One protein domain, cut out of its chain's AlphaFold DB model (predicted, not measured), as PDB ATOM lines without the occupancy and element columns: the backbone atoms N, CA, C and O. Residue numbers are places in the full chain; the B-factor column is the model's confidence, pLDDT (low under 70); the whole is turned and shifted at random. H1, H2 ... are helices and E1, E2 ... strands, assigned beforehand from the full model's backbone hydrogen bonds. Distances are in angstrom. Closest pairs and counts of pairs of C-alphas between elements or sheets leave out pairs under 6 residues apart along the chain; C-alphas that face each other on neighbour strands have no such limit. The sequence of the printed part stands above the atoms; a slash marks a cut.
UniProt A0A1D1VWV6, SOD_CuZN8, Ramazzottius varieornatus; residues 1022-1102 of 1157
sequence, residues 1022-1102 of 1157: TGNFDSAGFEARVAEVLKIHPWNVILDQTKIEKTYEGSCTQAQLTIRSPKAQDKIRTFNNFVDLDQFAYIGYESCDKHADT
ATOM      1  N   THR A1022      40.127  -7.698  21.892       55.00
ATOM      2  CA  THR A1022      39.785  -8.276  20.578       55.00
ATOM      3  C   THR A1022      41.026  -8.806  19.830       55.00
ATOM      4  O   THR A1022      40.908  -9.311  18.717       55.00
ATOM      5  N   GLY A1023      42.217  -8.749  20.454       64.44
ATOM      6  CA  GLY A1023      43.518  -9.173  19.906       64.44
ATOM      7  C   GLY A1023      44.709  -8.770  20.800       64.44
ATOM      8  O   GLY A1023      44.526  -8.478  21.985       64.44
ATOM      9  N   ASN A1024      45.934  -8.736  20.245       66.75
ATOM     10  CA  ASN A1024      47.094  -8.144  20.932       66.75
ATOM     11  C   ASN A1024      46.822  -6.656  21.195       66.75
ATOM     12  O   ASN A1024      46.401  -5.938  20.293       66.75
ATOM     13  N   PHE A1025      47.045  -6.206  22.430       74.19
ATOM     14  CA  PHE A1025      46.781  -4.823  22.811       74.19
ATOM     15  C   PHE A1025      47.846  -3.898  22.204       74.19
ATOM     16  O   PHE A1025      49.020  -3.987  22.560       74.19
ATOM     17  N   ASP A1026      47.425  -3.047  21.270       78.88
ATOM     18  CA  ASP A1026      48.260  -2.036  20.620       78.88
ATOM     19  C   ASP A1026      48.226  -0.740  21.441       78.88
ATOM     20  O   ASP A1026      47.291   0.062  21.333       78.88
ATOM     21  N   SER A1027      49.240  -0.565  22.294       79.69
ATOM     22  CA  SER A1027      49.371   0.606  23.164       79.69
ATOM     23  C   SER A1027      49.534   1.899  22.367       79.69
ATOM     24  O   SER A1027      48.834   2.866  22.650       79.69
ATOM     25  N   ALA A1028      50.375   1.900  21.328       80.50
ATOM     26  CA  ALA A1028      50.639   3.088  20.516       80.50
ATOM     27  C   ALA A1028      49.389   3.522  19.733       80.50
ATOM     28  O   ALA A1028      49.030   4.701  19.701       80.50
ATOM     29  N   GLY A1029      48.662   2.563  19.149       83.19
ATOM     30  CA  GLY A1029      47.386   2.848  18.501       83.19
ATOM     31  C   GLY A1029      46.305   3.307  19.482       83.19
ATOM     32  O   GLY A1029      45.481   4.149  19.123       83.19
ATOM     33  N   PHE A1030      46.295   2.790  20.716       84.88
ATOM     34  CA  PHE A1030      45.390   3.270  21.765       84.88
ATOM     35  C   PHE A1030      45.685   4.727  22.138       84.88
ATOM     36  O   PHE A1030      44.769   5.548  22.119       84.88
ATOM     37  N   GLU A1031      46.946   5.072  22.397       87.12
ATOM     38  CA  GLU A1031      47.368   6.441  22.719       87.12
ATOM     39  C   GLU A1031      46.995   7.434  21.613       87.12
ATOM     40  O   GLU A1031      46.397   8.474  21.895       87.12
ATOM     41  N   ALA A1032      47.262   7.087  20.349       85.75
ATOM     42  CA  ALA A1032      46.921   7.925  19.200       85.75
ATOM     43  C   ALA A1032      45.409   8.199  19.100       85.75
ATOM     44  O   ALA A1032      44.998   9.343  18.900       85.75
ATOM     45  N   ARG A1033      44.570   7.172  19.300       87.19
ATOM     46  CA  ARG A1033      43.102   7.311  19.263       87.19
ATOM     47  C   ARG A1033      42.565   8.122  20.441       87.19
ATOM     48  O   ARG A1033      41.664   8.940  20.265       87.19
ATOM     49  N   VAL A1034      43.126   7.941  21.638       88.75
ATOM     50  CA  VAL A1034      42.785   8.767  22.809       88.75
ATOM     51  C   VAL A1034      43.142  10.231  22.553       88.75
ATOM     52  O   VAL A1034      42.333  11.119  22.831       88.75
ATOM     53  N   ALA A1035      44.322  10.490  21.988       90.25
ATOM     54  CA  ALA A1035      44.762  11.837  21.654       90.25
ATOM     55  C   ALA A1035      43.815  12.516  20.648       90.25
ATOM     56  O   ALA A1035      43.409  13.663  20.857       90.25
ATOM     57  N   GLU A1036      43.388  11.786  19.614       88.81
ATOM     58  CA  GLU A1036      42.433  12.256  18.608       88.81
ATOM     59  C   GLU A1036      41.074  12.631  19.225       88.81
ATOM     60  O   GLU A1036      40.592  13.753  19.031       88.81
ATOM     61  N   VAL A1037      40.486  11.748  20.045       87.88
ATOM     62  CA  VAL A1037      39.194  11.994  20.718       87.88
ATOM     63  C   VAL A1037      39.260  13.219  21.628       87.88
ATOM     64  O   VAL A1037      38.342  14.043  21.656       87.88
ATOM     65  N   LEU A1038      40.363  13.372  22.361       89.69
ATOM     66  CA  LEU A1038      40.552  14.479  23.292       89.69
ATOM     67  C   LEU A1038      41.031  15.770  22.619       89.69
ATOM     68  O   LEU A1038      41.121  16.805  23.296       89.69
ATOM     69  N   LYS A1039      41.285  15.742  21.303       90.75
ATOM     70  CA  LYS A1039      41.854  16.853  20.527       90.75
ATOM     71  C   LYS A1039      43.129  17.385  21.183       90.75
ATOM     72  O   LYS A1039      43.227  18.571  21.507       90.75
ATOM     73  N   ILE A1040      44.054  16.473  21.464       92.62
ATOM     74  CA  ILE A1040      45.393  16.735  22.002       92.62
ATOM     75  C   ILE A1040      46.431  16.004  21.145       92.62
ATOM     76  O   ILE A1040      46.081  15.184  20.299       92.62
ATOM     77  N   HIS A1041      47.712  16.300  21.345       91.00
ATOM     78  CA  HIS A1041      48.783  15.627  20.613       91.00
ATOM     79  C   HIS A1041      49.133  14.259  21.222       91.00
ATOM     80  O   HIS A1041      48.995  14.101  22.436       91.00
ATOM     81  N   PRO A1042      49.628  13.293  20.421       87.81
ATOM     82  CA  PRO A1042      49.965  11.951  20.906       87.81
ATOM     83  C   PRO A1042      50.925  11.947  22.102       87.81
ATOM     84  O   PRO A1042      50.688  11.239  23.070       87.81
ATOM     85  N   TRP A1043      51.936  12.824  22.116       89.56
ATOM     86  CA  TRP A1043      52.916  12.939  23.210       89.56
ATOM     87  C   TRP A1043      52.351  13.469  24.547       89.56
ATOM     88  O   TRP A1043      53.086  13.588  25.537       89.56
ATOM     89  N   ASN A1044      51.071  13.849  24.579       92.81
ATOM     90  CA  ASN A1044      50.357  14.237  25.797       92.81
ATOM     91  C   ASN A1044      49.665  13.044  26.469       92.81
ATOM     92  O   ASN A1044      49.122  13.202  27.562       92.81
ATOM     93  N   VAL A1045      49.651  11.877  25.826       92.19
ATOM     94  CA  VAL A1045      49.037  10.652  26.331       92.19
ATOM     95  C   VAL A1045      50.154   9.661  26.630       92.19
ATOM     96  O   VAL A1045      50.981   9.398  25.770       92.19
ATOM     97  N   ILE A1046      50.201   9.156  27.860       90.00
ATOM     98  CA  ILE A1046      51.236   8.228  28.316       90.00
ATOM     99  C   ILE A1046      50.550   7.012  28.920       90.00
ATOM    100  O   ILE A1046      49.814   7.138  29.907       90.00
ATOM    101  N   LEU A1047      50.816   5.838  28.362       88.06
ATOM    102  CA  LEU A1047      50.411   4.569  28.938       88.06
ATOM    103  C   LEU A1047      51.589   3.926  29.677       88.06
ATOM    104  O   LEU A1047      52.613   3.622  29.081       88.06
ATOM    105  N   ASP A1048      51.459   3.697  30.983       83.88
ATOM    106  CA  ASP A1048      52.533   3.056  31.753       83.88
ATOM    107  C   ASP A1048      52.572   1.549  31.460       83.88
ATOM    108  O   ASP A1048      51.755   0.790  31.992       83.88
ATOM    109  N   GLN A1049      53.533   1.110  30.638       81.25
ATOM    110  CA  GLN A1049      53.685  -0.292  30.218       81.25
ATOM    111  C   GLN A1049      53.873  -1.250  31.399       81.25
ATOM    112  O   GLN A1049      53.486  -2.415  31.324       81.25
ATOM    113  N   THR A1050      54.437  -0.773  32.516       73.25
ATOM    114  CA  THR A1050      54.663  -1.606  33.709       73.25
ATOM    115  C   THR A1050      53.391  -1.876  34.502       73.25
ATOM    116  O   THR A1050      53.352  -2.810  35.300       73.25
ATOM    117  N   LYS A1051      52.339  -1.087  34.264       80.88
ATOM    118  CA  LYS A1051      51.036  -1.182  34.936       80.88
ATOM    119  C   LYS A1051      49.943  -1.701  34.011       80.88
ATOM    120  O   LYS A1051      48.760  -1.453  34.246       80.88
ATOM    121  N   ILE A1052      50.344  -2.388  32.944       81.31
ATOM    122  CA  ILE A1052      49.432  -3.118  32.074       81.31
ATOM    123  C   ILE A1052      49.318  -4.542  32.607       81.31
ATOM    124  O   ILE A1052      50.248  -5.341  32.503       81.31
ATOM    125  N   GLU A1053      48.157  -4.872  33.163       80.25
ATOM    126  CA  GLU A1053      47.883  -6.182  33.746       80.25
ATOM    127  C   GLU A1053      46.718  -6.866  33.034       80.25
ATOM    128  O   GLU A1053      45.695  -6.254  32.716       80.25
ATOM    129  N   LYS A1054      46.846  -8.176  32.803       76.69
ATOM    130  CA  LYS A1054      45.730  -8.993  32.317       76.69
ATOM    131  C   LYS A1054      44.838  -9.378  33.493       76.69
ATOM    132  O   LYS A1054      45.293 -10.010  34.443       76.69
ATOM    133  N   THR A1055      43.563  -9.033  33.405       69.69
ATOM    134  CA  THR A1055      42.523  -9.307  34.402       69.69
ATOM    135  C   THR A1055      41.435 -10.216  33.808       69.69
ATOM    136  O   THR A1055      41.361 -10.394  32.592       69.69
ATOM    137  N   TYR A1056      40.616 -10.843  34.665       62.19
ATOM    138  CA  TYR A1056      39.487 -11.720  34.286       62.19
ATOM    139  C   TYR A1056      39.848 -12.853  33.300       62.19
ATOM    140  O   TYR A1056      39.484 -12.804  32.134       62.19
ATOM    141  N   GLU A1057      40.601 -13.868  33.746       61.56
ATOM    142  CA  GLU A1057      40.995 -15.042  32.925       61.56
ATOM    143  C   GLU A1057      41.664 -14.706  31.568       61.56
ATOM    144  O   GLU A1057      41.766 -15.552  30.683       61.56
ATOM    145  N   GLY A1058      42.180 -13.480  31.410       62.59
ATOM    146  CA  GLY A1058      42.852 -13.020  30.195       62.59
ATOM    147  C   GLY A1058      41.943 -12.356  29.159       62.59
ATOM    148  O   GLY A1058      42.437 -12.039  28.081       62.59
ATOM    149  N   SER A1059      40.659 -12.110  29.453       68.00
ATOM    150  CA  SER A1059      39.744 -11.405  28.538       68.00
ATOM    151  C   SER A1059      39.829  -9.874  28.631       68.00
ATOM    152  O   SER A1059      39.333  -9.175  27.744       68.00
ATOM    153  N   CYS A1060      40.440  -9.349  29.697       76.12
ATOM    154  CA  CYS A1060      40.509  -7.923  29.999       76.12
ATOM    155  C   CYS A1060      41.941  -7.461  30.260       76.12
ATOM    156  O   CYS A1060      42.732  -8.157  30.893       76.12
ATOM    157  N   THR A1061      42.253  -6.250  29.821       81.19
ATOM    158  CA  THR A1061      43.516  -5.567  30.084       81.19
ATOM    159  C   THR A1061      43.228  -4.324  30.908       81.19
ATOM    160  O   THR A1061      42.505  -3.433  30.464       81.19
ATOM    161  N   GLN A1062      43.789  -4.259  32.110       84.81
ATOM    162  CA  GLN A1062      43.816  -3.042  32.906       84.81
ATOM    163  C   GLN A1062      45.077  -2.258  32.551       84.81
ATOM    164  O   GLN A1062      46.156  -2.840  32.501       84.81
ATOM    165  N   ALA A1063      44.951  -0.956  32.304       84.38
ATOM    166  CA  ALA A1063      46.087  -0.087  32.018       84.38
ATOM    167  C   ALA A1063      45.951   1.261  32.734       84.38
ATOM    168  O   ALA A1063      44.848   1.792  32.893       84.38
ATOM    169  N   GLN A1064      47.081   1.826  33.165       88.69
ATOM    170  CA  GLN A1064      47.127   3.169  33.736       88.69
ATOM    171  C   GLN A1064      47.460   4.195  32.649       88.69
ATOM    172  O   GLN A1064      48.562   4.211  32.106       88.69
ATOM    173  N   LEU A1065      46.494   5.066  32.370       90.00
ATOM    174  CA  LEU A1065      46.577   6.145  31.397       90.00
ATOM    175  C   LEU A1065      46.860   7.465  32.112       90.00
ATOM    176  O   LEU A1065      46.127   7.851  33.023       90.00
ATOM    177  N   THR A1066      47.887   8.184  31.675       92.69
ATOM    178  CA  THR A1066      48.220   9.520  32.177       92.69
ATOM    179  C   THR A1066      48.140  10.535  31.045       92.69
ATOM    180  O   THR A1066      48.741  10.352  29.990       92.69
ATOM    181  N   ILE A1067      47.397  11.617  31.267       93.50
ATOM    182  CA  ILE A1067      47.292  12.755  30.356       93.50
ATOM    183  C   ILE A1067      48.131  13.894  30.929       93.50
ATOM    184  O   ILE A1067      47.888  14.345  32.050       93.50
ATOM    185  N   ARG A1068      49.097  14.366  30.141       93.94
ATOM    186  CA  ARG A1068      49.947  15.522  30.433       93.94
ATOM    187  C   ARG A1068      49.716  16.591  29.380       93.94
ATOM    188  O   ARG A1068      50.256  16.514  28.281       93.94
ATOM    189  N   SER A1069      48.858  17.554  29.692       94.06
ATOM    190  CA  SER A1069      48.499  18.631  28.770       94.06
ATOM    191  C   SER A1069      48.010  19.862  29.530       94.06
ATOM    192  O   SER A1069      47.623  19.756  30.697       94.06
ATOM    193  N   PRO A1070      47.908  21.025  28.870       93.56
ATOM    194  CA  PRO A1070      47.114  22.124  29.400       93.56
ATOM    195  C   PRO A1070      45.680  21.650  29.683       93.56
ATOM    196  O   PRO A1070      45.064  20.991  28.835       93.56
ATOM    197  N   LYS A1071      45.155  21.963  30.875       92.62
ATOM    198  CA  LYS A1071      43.815  21.554  31.347       92.62
ATOM    199  C   LYS A1071      43.580  20.034  31.334       92.62
ATOM    200  O   LYS A1071      42.492  19.575  30.965       92.62
ATOM    201  N   ALA A1072      44.584  19.233  31.695       92.81
ATOM    202  CA  ALA A1072      44.486  17.769  31.702       92.81
ATOM    203  C   ALA A1072      43.304  17.249  32.542       92.81
ATOM    204  O   ALA A1072      42.669  16.267  32.158       92.81
ATOM    205  N   GLN A1073      42.939  17.936  33.632       92.00
ATOM    206  CA  GLN A1073      41.784  17.567  34.464       92.00
ATOM    207  C   GLN A1073      40.440  17.672  33.712       92.00
ATOM    208  O   GLN A1073      39.538  16.853  33.901       92.00
ATOM    209  N   ASP A1074      40.295  18.638  32.803       92.25
ATOM    210  CA  ASP A1074      39.104  18.743  31.952       92.25
ATOM    211  C   ASP A1074      39.118  17.678  30.844       92.25
ATOM    212  O   ASP A1074      38.077  17.104  30.496       92.25
ATOM    213  N   LYS A1075      40.307  17.374  30.304       92.50
ATOM    214  CA  LYS A1075      40.497  16.327  29.290       92.50
ATOM    215  C   LYS A1075      40.165  14.946  29.844       92.50
ATOM    216  O   LYS A1075      39.415  14.218  29.203       92.50
ATOM    217  N   ILE A1076      40.623  14.618  31.051       88.94
ATOM    218  CA  ILE A1076      40.322  13.328  31.681       88.94
ATOM    219  C   ILE A1076      38.843  13.205  32.054       88.94
ATOM    220  O   ILE A1076      38.261  12.138  31.899       88.94
ATOM    221  N   ARG A1077      38.185  14.301  32.460       88.31
ATOM    222  CA  ARG A1077      36.728  14.309  32.671       88.31
ATOM    223  C   ARG A1077      35.978  14.047  31.367       88.31
ATOM    224  O   ARG A1077      35.009  13.297  31.358       88.31
ATOM    225  N   THR A1078      36.434  14.647  30.268       87.62
ATOM    226  CA  THR A1078      35.875  14.402  28.931       87.62
ATOM    227  C   THR A1078      36.075  12.948  28.513       87.62
ATOM    228  O   THR A1078      35.137  12.329  28.022       87.62
ATOM    229  N   PHE A1079      37.262  12.389  28.769       86.62
ATOM    230  CA  PHE A1079      37.557  10.979  28.538       86.62
ATOM    231  C   PHE A1079      36.626  10.067  29.345       86.62
ATOM    232  O   PHE A1079      35.973   9.215  28.761       86.62
ATOM    233  N   ASN A1080      36.480  10.295  30.653       84.38
ATOM    234  CA  ASN A1080      35.584   9.508  31.507       84.38
ATOM    235  C   ASN A1080      34.121   9.606  31.064       84.38
ATOM    236  O   ASN A1080      33.431   8.602  31.024       84.38
ATOM    237  N   ASN A1081      33.654  10.781  30.633       82.56
ATOM    238  CA  ASN A1081      32.317  10.891  30.048       82.56
ATOM    239  C   ASN A1081      32.190  10.058  28.759       82.56
ATOM    240  O   ASN A1081      31.139   9.484  28.503       82.56
ATOM    241  N   PHE A1082      33.243   9.991  27.941       78.38
ATOM    242  CA  PHE A1082      33.278   9.171  26.726       78.38
ATOM    243  C   PHE A1082      33.235   7.669  27.048       78.38
ATOM    244  O   PHE A1082      32.540   6.906  26.374       78.38
ATOM    245  N   VAL A1083      33.937   7.274  28.114       74.62
ATOM    246  CA  VAL A1083      33.896   5.937  28.720       74.62
ATOM    247  C   VAL A1083      32.481   5.600  29.203       74.62
ATOM    248  O   VAL A1083      31.924   4.586  28.787       74.62
ATOM    249  N   ASP A1084      31.882   6.467  30.021       70.69
ATOM    250  CA  ASP A1084      30.574   6.264  30.656       70.69
ATOM    251  C   ASP A1084      29.419   6.246  29.644       70.69
ATOM    252  O   ASP A1084      28.438   5.521  29.816       70.69
ATOM    253  N   LEU A1085      29.530   7.027  28.564       69.81
ATOM    254  CA  LEU A1085      28.572   7.042  27.453       69.81
ATOM    255  C   LEU A1085      28.728   5.841  26.509       69.81
ATOM    256  O   LEU A1085      28.035   5.784  25.491       69.81
ATOM    257  N   ASP A1086      29.615   4.898  26.836       62.34
ATOM    258  CA  ASP A1086      29.801   3.643  26.109       62.34
ATOM    259  C   ASP A1086      30.208   3.862  24.639       62.34
ATOM    260  O   ASP A1086      29.949   3.056  23.743       62.34
ATOM    261  N   GLN A1087      30.888   4.984  24.388       64.69
ATOM    262  CA  GLN A1087      31.396   5.367  23.073       64.69
ATOM    263  C   GLN A1087      32.783   4.781  22.798       64.69
ATOM    264  O   GLN A1087      33.385   5.089  21.777       64.69
ATOM    265  N   PHE A1088      33.280   3.877  23.647       66.38
ATOM    266  CA  PHE A1088      34.548   3.168  23.454       66.38
ATOM    267  C   PHE A1088      34.674   2.476  22.086       66.38
ATOM    268  O   PHE A1088      35.770   2.416  21.523       66.38
ATOM    269  N   ALA A1089      33.553   2.057  21.490       59.44
ATOM    270  CA  ALA A1089      33.529   1.522  20.130       59.44
ATOM    271  C   ALA A1089      34.127   2.496  19.089       59.44
ATOM    272  O   ALA A1089      34.742   2.046  18.125       59.44
ATOM    273  N   TYR A1090      34.027   3.817  19.298       59.81
ATOM    274  CA  TYR A1090      34.646   4.831  18.432       59.81
ATOM    275  C   TYR A1090      36.177   4.814  18.463       59.81
ATOM    276  O   TYR A1090      36.797   5.221  17.488       59.81
ATOM    277  N   ILE A1091      36.791   4.327  19.546       64.12
ATOM    278  CA  ILE A1091      38.246   4.132  19.625       64.12
ATOM    279  C   ILE A1091      38.665   2.690  19.302       64.12
ATOM    280  O   ILE A1091      39.833   2.340  19.471       64.12
ATOM    281  N   GLY A1092      37.738   1.854  18.823       65.12
ATOM    282  CA  GLY A1092      38.010   0.475  18.411       65.12
ATOM    283  C   GLY A1092      38.222  -0.514  19.563       65.12
ATOM    284  O   GLY A1092      38.801  -1.573  19.337       65.12
ATOM    285  N   TYR A1093      37.769  -0.185  20.777       70.25
ATOM    286  CA  TYR A1093      37.868  -1.040  21.968       70.25
ATOM    287  C   TYR A1093      36.489  -1.207  22.636       70.25
ATOM    288  O   TYR A1093      35.618  -0.358  22.476       70.25
ATOM    289  N   GLU A1094      36.267  -2.288  23.388       67.00
ATOM    290  CA  GLU A1094      35.061  -2.477  24.217       67.00
ATOM    291  C   GLU A1094      35.415  -2.344  25.708       67.00
ATOM    292  O   GLU A1094      36.521  -2.699  26.122       67.00
ATOM    293  N   SER A1095      34.496  -1.820  26.527       66.56
ATOM    294  CA  SER A1095      34.686  -1.752  27.985       66.56
ATOM    295  C   SER A1095      34.448  -3.117  28.630       66.56
ATOM    296  O   SER A1095      33.412  -3.746  28.406       66.56
ATOM    297  N   CYS A1096      35.367  -3.542  29.502       66.88
ATOM    298  CA  CYS A1096      35.240  -4.798  30.244       66.88
ATOM    299  C   CYS A1096      34.104  -4.821  31.273       66.88
ATOM    300  O   CYS A1096      33.630  -5.903  31.632       66.88
ATOM    301  N   ASP A1097      33.614  -3.660  31.715       62.12
ATOM    302  CA  ASP A1097      32.520  -3.591  32.692       62.12
ATOM    303  C   ASP A1097      31.208  -4.169  32.126       62.12
ATOM    304  O   ASP A1097      30.388  -4.715  32.867       62.12
ATOM    305  N   LYS A1098      31.050  -4.193  30.793       54.03
ATOM    306  CA  LYS A1098      29.938  -4.884  30.124       54.03
ATOM    307  C   LYS A1098      29.956  -6.392  30.319       54.03
ATOM    308  O   LYS A1098      28.880  -6.986  30.365       54.03
ATOM    309  N   HIS A1099      31.118  -7.038  30.415       47.41
ATOM    310  CA  HIS A1099      31.160  -8.493  30.556       47.41
ATOM    311  C   HIS A1099      30.656  -8.914  31.938       47.41
ATOM    312  O   HIS A1099      29.853  -9.835  32.024       47.41
ATOM    313  N   ALA A1100      31.009  -8.177  32.997       48.12
ATOM    314  CA  ALA A1100      30.467  -8.399  34.339       48.12
ATOM    315  C   ALA A1100      28.942  -8.191  34.382       48.12
ATOM    316  O   ALA A1100      28.224  -9.023  34.936       48.12
ATOM    317  N   ASP A1101      28.434  -7.146  33.725       47.94
ATOM    318  CA  ASP A1101      27.002  -6.828  33.680       47.94
ATOM    319  C   ASP A1101      26.196  -7.808  32.806       47.94
ATOM    320  O   ASP A1101      25.048  -8.142  33.109       47.94
ATOM    321  N   THR A1102      26.799  -8.324  31.733       48.94
ATOM    322  CA  THR A1102      26.195  -9.330  30.843       48.94
ATOM    323  C   THR A1102      26.256 -10.722  31.470       48.94
ATOM    324  O   THR A1102      25.284 -11.467  31.384       48.94
TER     325      THR A1102
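Overview. This is residues 1022 to 1102 of the 1157 residues of the protein "SOD_CuZN8" of Ramazzottius varieornatus (UniProt A0A1D1VWV6). A narrow, three-stranded sheet is built along one long strand, E3, with the short strands E1 and E2 beside different parts of it; H1 packs over the E1 part. From the far end of E3 the chain folds back through H2, which crosses the end of H1, then through H3, which packs on H1, to a short helix, H4, that touches no helix. The printed part has 81 residues, with four named helices and three named strands in the order H1 E1 E2 E3 H2 H3 H4; the sheet order is E1 - E3 - E2, all antiparallel, and the class is mixed, helices and strands. The whole is compact, with a radius of gyration of the C-alphas of 12.7 A and spans of 37 by 27 by 18 A.

Along the chain. E3, residues 1060 to 1069, is 27.8 A long, from C-alpha 1060 at (40.509, -7.923, 29.999) to C-alpha 1069 at (48.499, 18.631, 28.770). E1 is residues 1045 to 1047 and E2 residues 1053 to 1055. H1, residues 1027 to 1038, begins at C-alpha 1027 at (49.371, 0.606, 23.164) and is 16.4 A long. H2, residues 1072 to 1084, is 18.1 A long. H3 is residues 1087 to 1091, 7.8 A long, and H4 residues 1097 to 1102, 8.7 A long, ending at C-alpha 1102 at (26.195, -9.330, 30.843).

Arrangement. The pairing on E3 is staggered: residues 1060 to 1062 pair with E2 and residues 1065 to 1067 with E1. E3 and E1 are antiparallel at 146 degrees, with N 1046 and O 1066 within hydrogen-bond range at 2.8 A. E2 and E3 form a hairpin, antiparallel at 136 degrees, with N 1055 and O 1060 at 2.8 A. H1 is on the sheet at a height of 8.5 A, over E1 and slantwise to the strands, at 36 degrees to E1 on the local plane; its closest C-alphas to E1 are those of Glu 1031 and Val 1045, 5.8 A apart. H2 only grazes the sheet, with residues 1072 to 1076. H1, with residue 1038 alone, and H2 only just touch, with 3 pairs of C-alphas within 8 A, the closest Leu 1038 and Lys 1075 at 6.3 A, and are about perpendicular at 80 degrees. H3 touches H1, the closest C-alphas being those of Arg 1033 and Ile 1091, 5.8 A apart. H4 is apart from H1, H2 and H3. In H1, H2 and H4 every O i to N i+4 pair is within hydrogen-bond range; in H3 0 of 1 is, beside 2 of 2 O i to N i+3 pairs.

Size, cuts and confidence. The two C-alphas farthest apart, those of Glu 1057 and Pro 1070, are 37.8 A apart. The printed part has no cut and no long link. Its mean pLDDT is 78.2, and 25 residues are under 70, among them 1085 to 1092 and 1094 to 1102.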